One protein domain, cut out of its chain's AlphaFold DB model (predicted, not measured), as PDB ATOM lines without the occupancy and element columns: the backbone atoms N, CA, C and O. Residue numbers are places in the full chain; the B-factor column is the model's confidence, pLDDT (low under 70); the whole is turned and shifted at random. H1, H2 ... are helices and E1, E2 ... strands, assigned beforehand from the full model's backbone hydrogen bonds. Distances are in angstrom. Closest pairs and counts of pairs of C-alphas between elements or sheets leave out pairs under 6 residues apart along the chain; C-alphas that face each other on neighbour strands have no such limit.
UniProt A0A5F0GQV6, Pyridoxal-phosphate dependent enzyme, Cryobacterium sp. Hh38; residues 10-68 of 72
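This is residues 10 to 68 of the 72 residues of the protein "Pyridoxal-phosphate dependent enzyme" of Cryobacterium sp. Hh38 (UniProt A0A5F0GQV6). With little regular structure, the model is a loose strip: a small two-stranded hairpin, E1 and E2, a short helix H1 toward one end, and an unnamed tail, residues 51 to 68, that folds back to E2. Of 59 printed residues, only 12 are in named elements, ordered E1, E2, H1; the class is mixed and the sheet E1 - E2 antiparallel. The radius of gyration of the C-alphas is 13.2 A and the spans are 40 by 20 by 13 A, only just a rod.

E2, residues 32 to 35, is 10.3 A long. E1, residues 18 to 20, begins at C-alpha (46.312, 40.015, 7.615). H1, residues 46 to 50, ends at C-alpha (46.302, 39.226, -13.339).

E1 and E2 form a hairpin at 152 degrees; N 19 and O 34 are 2.8 A apart, within hydrogen-bond range. Residues 32 to 33 of E2 pair antiparallel with 64 to 65. E1 and H1 are apart. In H1, 0 of 1 O i to N i+4 pairs and 2 of 2 O i to N i+3 pairs are within range.

The farthest C-alphas, Gly 27 and Ala 52, are 40.6 A apart. The printed part has no cut; link E1 to E2 is long. Residues 50 to 68 have pLDDT under 70.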
ATOM      1  N   ALA A  10      54.067  43.011 -11.097       88.50
ATOM      2  CA  ALA A  10      53.486  41.722 -10.741       88.50
ATOM      3  C   ALA A  10      54.153  41.090  -9.504       88.50
ATOM      4  O   ALA A  10      53.499  40.352  -8.768       88.50
ATOM      5  N   GLY A  11      55.422  41.421  -9.227       88.38
ATOM      6  CA  GLY A  11      56.120  41.004  -8.008       88.38
ATOM      7  C   GLY A  11      55.610  41.672  -6.724       88.38
ATOM      8  O   GLY A  11      55.953  41.220  -5.636       88.38
ATOM      9  N   LEU A  12      54.798  42.731  -6.835       89.38
ATOM     10  CA  LEU A  12      54.163  43.419  -5.704       89.38
ATOM     11  C   LEU A  12      52.757  42.884  -5.384       89.38
ATOM     12  O   LEU A  12      52.171  43.290  -4.386       89.38
ATOM     13  N   VAL A  13      52.191  42.015  -6.225       89.56
ATOM     14  CA  VAL A  13      50.857  41.438  -6.005       89.56
ATOM     15  C   VAL A  13      50.941  40.333  -4.950       89.56
ATOM     16  O   VAL A  13      51.749  39.410  -5.059       89.56
ATOM     17  N   GLY A  14      50.065  40.386  -3.948       84.56
ATOM     18  CA  GLY A  14      50.046  39.461  -2.821       84.56
ATOM     19  C   GLY A  14      50.834  39.981  -1.616       84.56
ATOM     20  O   GLY A  14      51.062  41.174  -1.469       84.56
ATOM     21  N   ASN A  15      51.182  39.083  -0.683       85.25
ATOM     22  CA  ASN A  15      51.823  39.428   0.603       85.25
ATOM     23  C   ASN A  15      51.138  40.567   1.384       85.25
ATOM     24  O   ASN A  15      51.747  41.234   2.218       85.25
ATOM     25  N   THR A  16      49.845  40.757   1.145       87.12
ATOM     26  CA  THR A  16      49.046  41.788   1.793       87.12
ATOM     27  C   THR A  16      48.866  41.467   3.280       87.12
ATOM     28  O   THR A  16      48.804  40.288   3.663       87.12
ATOM     29  N   PRO A  17      48.798  42.476   4.162       86.81
ATOM     30  CA  PRO A  17      48.652  42.236   5.592       86.81
ATOM     31  C   PRO A  17      47.376  41.462   5.932       86.81
ATOM     32  O   PRO A  17      46.322  41.686   5.338       86.81
ATOM     33  N   LEU A  18      47.470  40.576   6.923       86.12
ATOM     34  CA  LEU A  18      46.312  40.015   7.615       86.12
ATOM     35  C   LEU A  18      46.150  40.777   8.934       86.12
ATOM     36  O   LEU A  18      47.092  40.840   9.723       86.12
ATOM     37  N   VAL A  19      44.986  41.377   9.157       86.56
ATOM     38  CA  VAL A  19      44.713  42.266  10.291       86.56
ATOM     39  C   VAL A  19      43.537  41.739  11.098       86.56
ATOM     40  O   VAL A  19      42.516  41.348  10.546       86.56
ATOM     41  N   GLU A  20      43.676  41.744  12.417       88.62
ATOM     42  CA  GLU A  20      42.622  41.331  13.342       88.62
ATOM     43  C   GLU A  20      41.655  42.482  13.650       88.62
ATOM     44  O   GLU A  20      42.072  43.564  14.070       88.62
ATOM     45  N   LEU A  21      40.350  42.242  13.495       88.19
ATOM     46  CA  LEU A  21      39.303  43.236  13.751       88.19
ATOM     47  C   LEU A  21      38.860  43.247  15.219       88.19
ATOM     48  O   LEU A  21      37.739  42.871  15.545       88.19
ATOM     49  N   ARG A  22      39.719  43.719  16.122       89.38
ATOM     50  CA  ARG A  22      39.462  43.651  17.575       89.38
ATOM     51  C   ARG A  22      38.199  44.382  18.042       89.38
ATOM     52  O   ARG A  22      37.503  43.878  18.912       89.38
ATOM     53  N   VAL A  23      37.916  45.562  17.484       92.50
ATOM     54  CA  VAL A  23      36.769  46.390  17.906       92.50
ATOM     55  C   VAL A  23      35.459  45.856  17.329       92.50
ATOM     56  O   VAL A  23      34.493  45.682  18.063       92.50
ATOM     57  N   LEU A  24      35.429  45.562  16.026       87.19
ATOM     58  CA  LEU A  24      34.216  45.092  15.346       87.19
ATOM     59  C   LEU A  24      33.834  43.658  15.731       87.19
ATOM     60  O   LEU A  24      32.659  43.313  15.689       87.19
ATOM     61  N   ALA A  25      34.811  42.830  16.109       85.56
ATOM     62  CA  ALA A  25      34.583  41.457  16.545       85.56
ATOM     63  C   ALA A  25      34.472  41.303  18.071       85.56
ATOM     64  O   ALA A  25      34.493  40.180  18.575       85.56
ATOM     65  N   ALA A  26      34.381  42.404  18.824       91.44
ATOM     66  CA  ALA A  26      34.282  42.344  20.276       91.44
ATOM     67  C   ALA A  26      33.043  41.538  20.711       91.44
ATOM     68  O   ALA A  26      31.925  41.816  20.283       91.44
ATOM     69  N   GLY A  27      33.248  40.530  21.564       90.25
ATOM     70  CA  GLY A  27      32.180  39.650  22.054       90.25
ATOM     71  C   GLY A  27      31.819  38.482  21.129       90.25
ATOM     72  O   GLY A  27      30.977  37.667  21.502       90.25
ATOM     73  N   LEU A  28      32.455  38.354  19.959       86.75
ATOM     74  CA  LEU A  28      32.307  37.159  19.130       86.75
ATOM     75  C   LEU A  28      33.161  36.009  19.686       86.75
ATOM     76  O   LEU A  28      34.286  36.235  20.132       86.75
ATOM     77  N   PRO A  29      32.678  34.757  19.608       84.50
ATOM     78  CA  PRO A  29      33.425  33.586  20.072       84.50
ATOM     79  C   PRO A  29      34.573  33.181  19.129       84.50
ATOM     80  O   PRO A  29      35.227  32.168  19.355       84.50
ATOM     81  N   ALA A  30      34.800  33.935  18.051       81.38
ATOM     82  CA  ALA A  30      35.771  33.630  17.013       81.38
ATOM     83  C   ALA A  30      36.652  34.845  16.712       81.38
ATOM     84  O   ALA A  30      36.223  35.996  16.820       81.38
ATOM     85  N   ARG A  31      37.883  34.577  16.264       82.69
ATOM     86  CA  ARG A  31      38.781  35.614  15.750       82.69
ATOM     87  C   ARG A  31      38.345  36.007  14.345       82.69
ATOM     88  O   ARG A  31      38.179  35.150  13.479       82.69
ATOM     89  N   VAL A  32      38.192  37.308  14.119       83.81
ATOM     90  CA  VAL A  32      37.872  37.858  12.799       83.81
ATOM     91  C   VAL A  32      39.118  38.511  12.230       83.81
ATOM     92  O   VAL A  32      39.659  39.459  12.807       83.81
ATOM     93  N   LEU A  33      39.569  37.991  11.093       83.94
ATOM     94  CA  LEU A  33      40.755  38.453  10.389       83.94
ATOM     95  C   LEU A  33      40.349  38.982   9.011       83.94
ATOM     96  O   LEU A  33      39.498  38.419   8.325       83.94
ATOM     97  N   VAL A  34      40.978  40.070   8.587       85.06
ATOM     98  CA  VAL A  34      40.780  40.657   7.262       85.06
ATOM     99  C   VAL A  34      42.106  40.702   6.536       85.06
ATOM    100  O   VAL A  34      43.118  41.152   7.074       85.06
ATOM    101  N   LYS A  35      42.095  40.234   5.292       83.50
ATOM    102  CA  LYS A  35      43.223  40.352   4.378       83.50
ATOM    103  C   LYS A  35      43.096  41.677   3.628       83.50
ATOM    104  O   LYS A  35      42.109  41.895   2.933       83.50
ATOM    105  N   LEU A  36      44.070  42.572   3.775       87.75
ATOM    106  CA  LEU A  36      44.038  43.910   3.175       87.75
ATOM    107  C   LEU A  36      44.433  43.879   1.688       87.75
ATOM    108  O   LEU A  36      45.440  44.448   1.282       87.75
ATOM    109  N   GLU A  37      43.636  43.207   0.859       86.44
ATOM    110  CA  GLU A  37      43.872  43.071  -0.589       86.44
ATOM    111  C   GLU A  37      43.784  44.404  -1.361       86.44
ATOM    112  O   GLU A  37      44.261  44.496  -2.489       86.44
ATOM    113  N   GLY A  38      43.239  45.459  -0.745       86.19
ATOM    114  CA  GLY A  38      43.319  46.826  -1.273       86.19
ATOM    115  C   GLY A  38      44.743  47.396  -1.310       86.19
ATOM    116  O   GLY A  38      44.982  48.382  -1.996       86.19
ATOM    117  N   SER A  39      45.696  46.770  -0.611       88.69
ATOM    118  CA  SER A  39      47.114  47.149  -0.641       88.69
ATOM    119  C   SER A  39      47.887  46.558  -1.825       88.69
ATOM    120  O   SER A  39      49.088  46.802  -1.932       88.69
ATOM    121  N   ASN A  40      47.244  45.776  -2.700       90.56
ATOM    122  CA  ASN A  40      47.861  45.392  -3.968       90.56
ATOM    123  C   ASN A  40      47.987  46.620  -4.906       90.56
ATOM    124  O   ASN A  40      47.234  47.583  -4.752       90.56
ATOM    125  N   PRO A  41      48.904  46.618  -5.893       91.88
ATOM    126  CA  PRO A  41      49.196  47.789  -6.736       91.88
ATOM    127  C   PRO A  41      48.016  48.375  -7.531       91.88
ATOM    128  O   PRO A  41      47.951  49.582  -7.740       91.88
ATOM    129  N   GLY A  42      47.095  47.534  -7.991       89.31
ATOM    130  CA  GLY A  42      45.843  47.889  -8.664       89.31
ATOM    131  C   GLY A  42      44.675  48.127  -7.702       89.31
ATOM    132  O   GLY A  42      43.545  48.347  -8.138       89.31
ATOM    133  N   GLY A  43      44.931  48.116  -6.391       88.62
ATOM    134  CA  GLY A  43      44.005  48.568  -5.354       88.62
ATOM    135  C   GLY A  43      42.893  47.583  -5.007       88.62
ATOM    136  O   GLY A  43      41.946  47.950  -4.312       88.62
ATOM    137  N   SER A  44      42.954  46.339  -5.489       86.12
ATOM    138  CA  SER A  44      41.945  45.331  -5.157       86.12
ATOM    139  C   SER A  44      42.458  43.898  -5.276       86.12
ATOM    140  O   SER A  44      43.498  43.622  -5.870       86.12
ATOM    141  N   ALA A  45      41.659  42.948  -4.789       82.94
ATOM    142  CA  ALA A  45      41.935  41.517  -4.916       82.94
ATOM    143  C   ALA A  45      42.021  41.015  -6.375       82.94
ATOM    144  O   ALA A  45      42.550  39.932  -6.619       82.94
ATOM    145  N   LYS A  46      41.520  41.781  -7.359       83.50
ATOM    146  CA  LYS A  46      41.550  41.390  -8.783       83.50
ATOM    147  C   LYS A  46      42.967  41.328  -9.352       83.50
ATOM    148  O   LYS A  46      43.185  40.642 -10.349       83.50
ATOM    149  N   ASP A  47      43.933  41.964  -8.698       85.06
ATOM    150  CA  ASP A  47      45.337  41.918  -9.105       85.06
ATOM    151  C   ASP A  47      45.899  40.497  -9.073       85.06
ATOM    152  O   ASP A  47      46.730  40.145  -9.909       85.06
ATOM    153  N   ARG A  48      45.390  39.641  -8.177       81.31
ATOM    154  CA  ARG A  48      45.772  38.224  -8.112       81.31
ATOM    155  C   ARG A  48      45.448  37.484  -9.401       81.31
ATOM    156  O   ARG A  48      46.304  36.793  -9.925       81.31
ATOM    157  N   LEU A  49      44.276  37.728  -9.990       76.19
ATOM    158  CA  LEU A  49      43.876  37.112 -11.264       76.19
ATOM    159  C   LEU A  49      44.757  37.541 -12.441       76.19
ATOM    160  O   LEU A  49      44.840  36.839 -13.447       76.19
ATOM    161  N   SER A  50      45.381  38.714 -12.325       69.12
ATOM    162  CA  SER A  50      46.302  39.226 -13.339       69.12
ATOM    163  C   SER A  50      47.678  38.562 -13.245       69.12
ATOM    164  O   SER A  50      48.438  38.599 -14.212       69.12
ATOM    165  N   ASN A  51      47.997  37.913 -12.118       65.94
ATOM    166  CA  ASN A  51      49.217  37.141 -11.955       65.94
ATOM    167  C   ASN A  51      49.013  35.711 -12.470       65.94
ATOM    168  O   ASN A  51      48.132  34.983 -12.023       65.94
ATOM    169  N   ALA A  52      49.864  35.275 -13.403       56.78
ATOM    170  CA  ALA A  52      49.722  33.982 -14.083       56.78
ATOM    171  C   ALA A  52      49.766  32.753 -13.147       56.78
ATOM    172  O   ALA A  52      49.340  31.674 -13.555       56.78
ATOM    173  N   ALA A  53      50.270  32.911 -11.916       58.28
ATOM    174  CA  ALA A  53      50.305  31.865 -10.894       58.28
ATOM    175  C   ALA A  53      48.936  31.614 -10.223       58.28
ATOM    176  O   ALA A  53      48.662  30.488  -9.817       58.28
ATOM    177  N   ASP A  54      48.051  32.614 -10.180       54.38
ATOM    178  CA  ASP A  54      46.771  32.575  -9.460       54.38
ATOM    179  C   ASP A  54      45.606  32.425 -10.467       54.38
ATOM    180  O   ASP A  54      44.752  33.298 -10.617       54.38
ATOM    181  N   ARG A  55      45.565  31.316 -11.228       45.19
ATOM    182  CA  ARG A  55      44.520  31.087 -12.258       45.19
ATOM    183  C   ARG A  55      43.229  30.422 -11.771       45.19
ATOM    184  O   ARG A  55      42.351  30.182 -12.595       45.19
ATOM    185  N   VAL A  56      43.040  30.143 -10.483       39.72
ATOM    186  CA  VAL A  56      41.797  29.513  -9.998       39.72
ATOM    187  C   VAL A  56      41.422  30.060  -8.617       39.72
ATOM    188  O   VAL A  56      42.266  30.127  -7.733       39.72
ATOM    189  N   VAL A  57      40.131  30.377  -8.447       37.69
ATOM    190  CA  VAL A  57      39.435  30.815  -7.215       37.69
ATOM    191  C   VAL A  57      39.453  32.327  -6.931       37.69
ATOM    192  O   VAL A  57      39.973  32.800  -5.928       37.69
ATOM    193  N   ALA A  58      38.726  33.093  -7.752       40.22
ATOM    194  CA  ALA A  58      37.992  34.257  -7.249       40.22
ATOM    195  C   ALA A  58      36.660  33.779  -6.646       40.22
ATOM    196  O   ALA A  58      35.592  33.972  -7.221       40.22
ATOM    197  N   LEU A  59      36.723  33.094  -5.510       35.59
ATOM    198  CA  LEU A  59      35.555  32.886  -4.663       35.59
ATOM    199  C   LEU A  59      35.870  33.575  -3.344       35.59
ATOM    200  O   LEU A  59      36.769  33.137  -2.641       35.59
ATOM    201  N   LEU A  60      35.171  34.694  -3.116       42.59
ATOM    202  CA  LEU A  60      34.691  35.204  -1.825       42.59
ATOM    203  C   LEU A  60      35.644  34.906  -0.644       42.59
ATOM    204  O   LEU A  60      35.781  33.770  -0.213       42.59
ATOM    205  N   LEU A  61      36.281  35.887  -0.013       42.19
ATOM    206  CA  LEU A  61      35.620  36.864   0.851       42.19
ATOM    207  C   LEU A  61      36.628  37.977   1.207       42.19
ATOM    208  O   LEU A  61      37.761  37.692   1.589       42.19
ATOM    209  N   GLU A  62      36.190  39.239   1.204       53.78
ATOM    210  CA  GLU A  62      36.898  40.375   1.838       53.78
ATOM    211  C   GLU A  62      36.925  40.274   3.383       53.78
ATOM    212  O   GLU A  62      37.406  41.166   4.076       53.78
ATOM    213  N   ILE A  63      36.438  39.165   3.945       50.66
ATOM    214  CA  ILE A  63      36.448  38.850   5.372       50.66
ATOM    215  C   ILE A  63      36.796  37.368   5.495       50.66
ATOM    216  O   ILE A  63      35.972  36.507   5.189       50.66
ATOM    217  N   LEU A  64      38.010  37.049   5.941       49.00
ATOM    218  CA  LEU A  64      38.354  35.676   6.289       49.00
ATOM    219  C   LEU A  64      37.796  35.414   7.693       49.00
ATOM    220  O   LEU A  64      38.460  35.633   8.706       49.00
ATOM    221  N   ALA A  65      36.534  35.005   7.765       49.47
ATOM    222  CA  ALA A  65      36.033  34.362   8.968       49.47
ATOM    223  C   ALA A  65      36.550  32.919   9.001       49.47
ATOM    224  O   ALA A  65      36.646  32.284   7.953       49.47
ATOM    225  N   ILE A  66      36.763  32.415  10.220       51.12
ATOM    226  CA  ILE A  66      36.984  31.013  10.620       51.12
ATOM    227  C   ILE A  66      38.428  30.731  11.063       51.12
ATOM    228  O   ILE A  66      39.242  30.175  10.342       51.12
ATOM    229  N   GLU A  67      38.690  31.034  12.334       49.31
ATOM    230  CA  GLU A  67      39.110  29.977  13.256       49.31
ATOM    231  C   GLU A  67      37.945  29.769  14.231       49.31
ATOM    232  O   GLU A  67      37.710  30.579  15.133       49.31
ATOM    233  N   ALA A  68      37.151  28.726  13.979       46.06
ATOM    234  CA  ALA A  68      36.231  28.179  14.958       46.06
ATOM    235  C   ALA A  68      37.025  27.189  15.814       46.06
ATOM    236  O   ALA A  68      37.376  26.107  15.350       46.06
TER     237      ALA A  68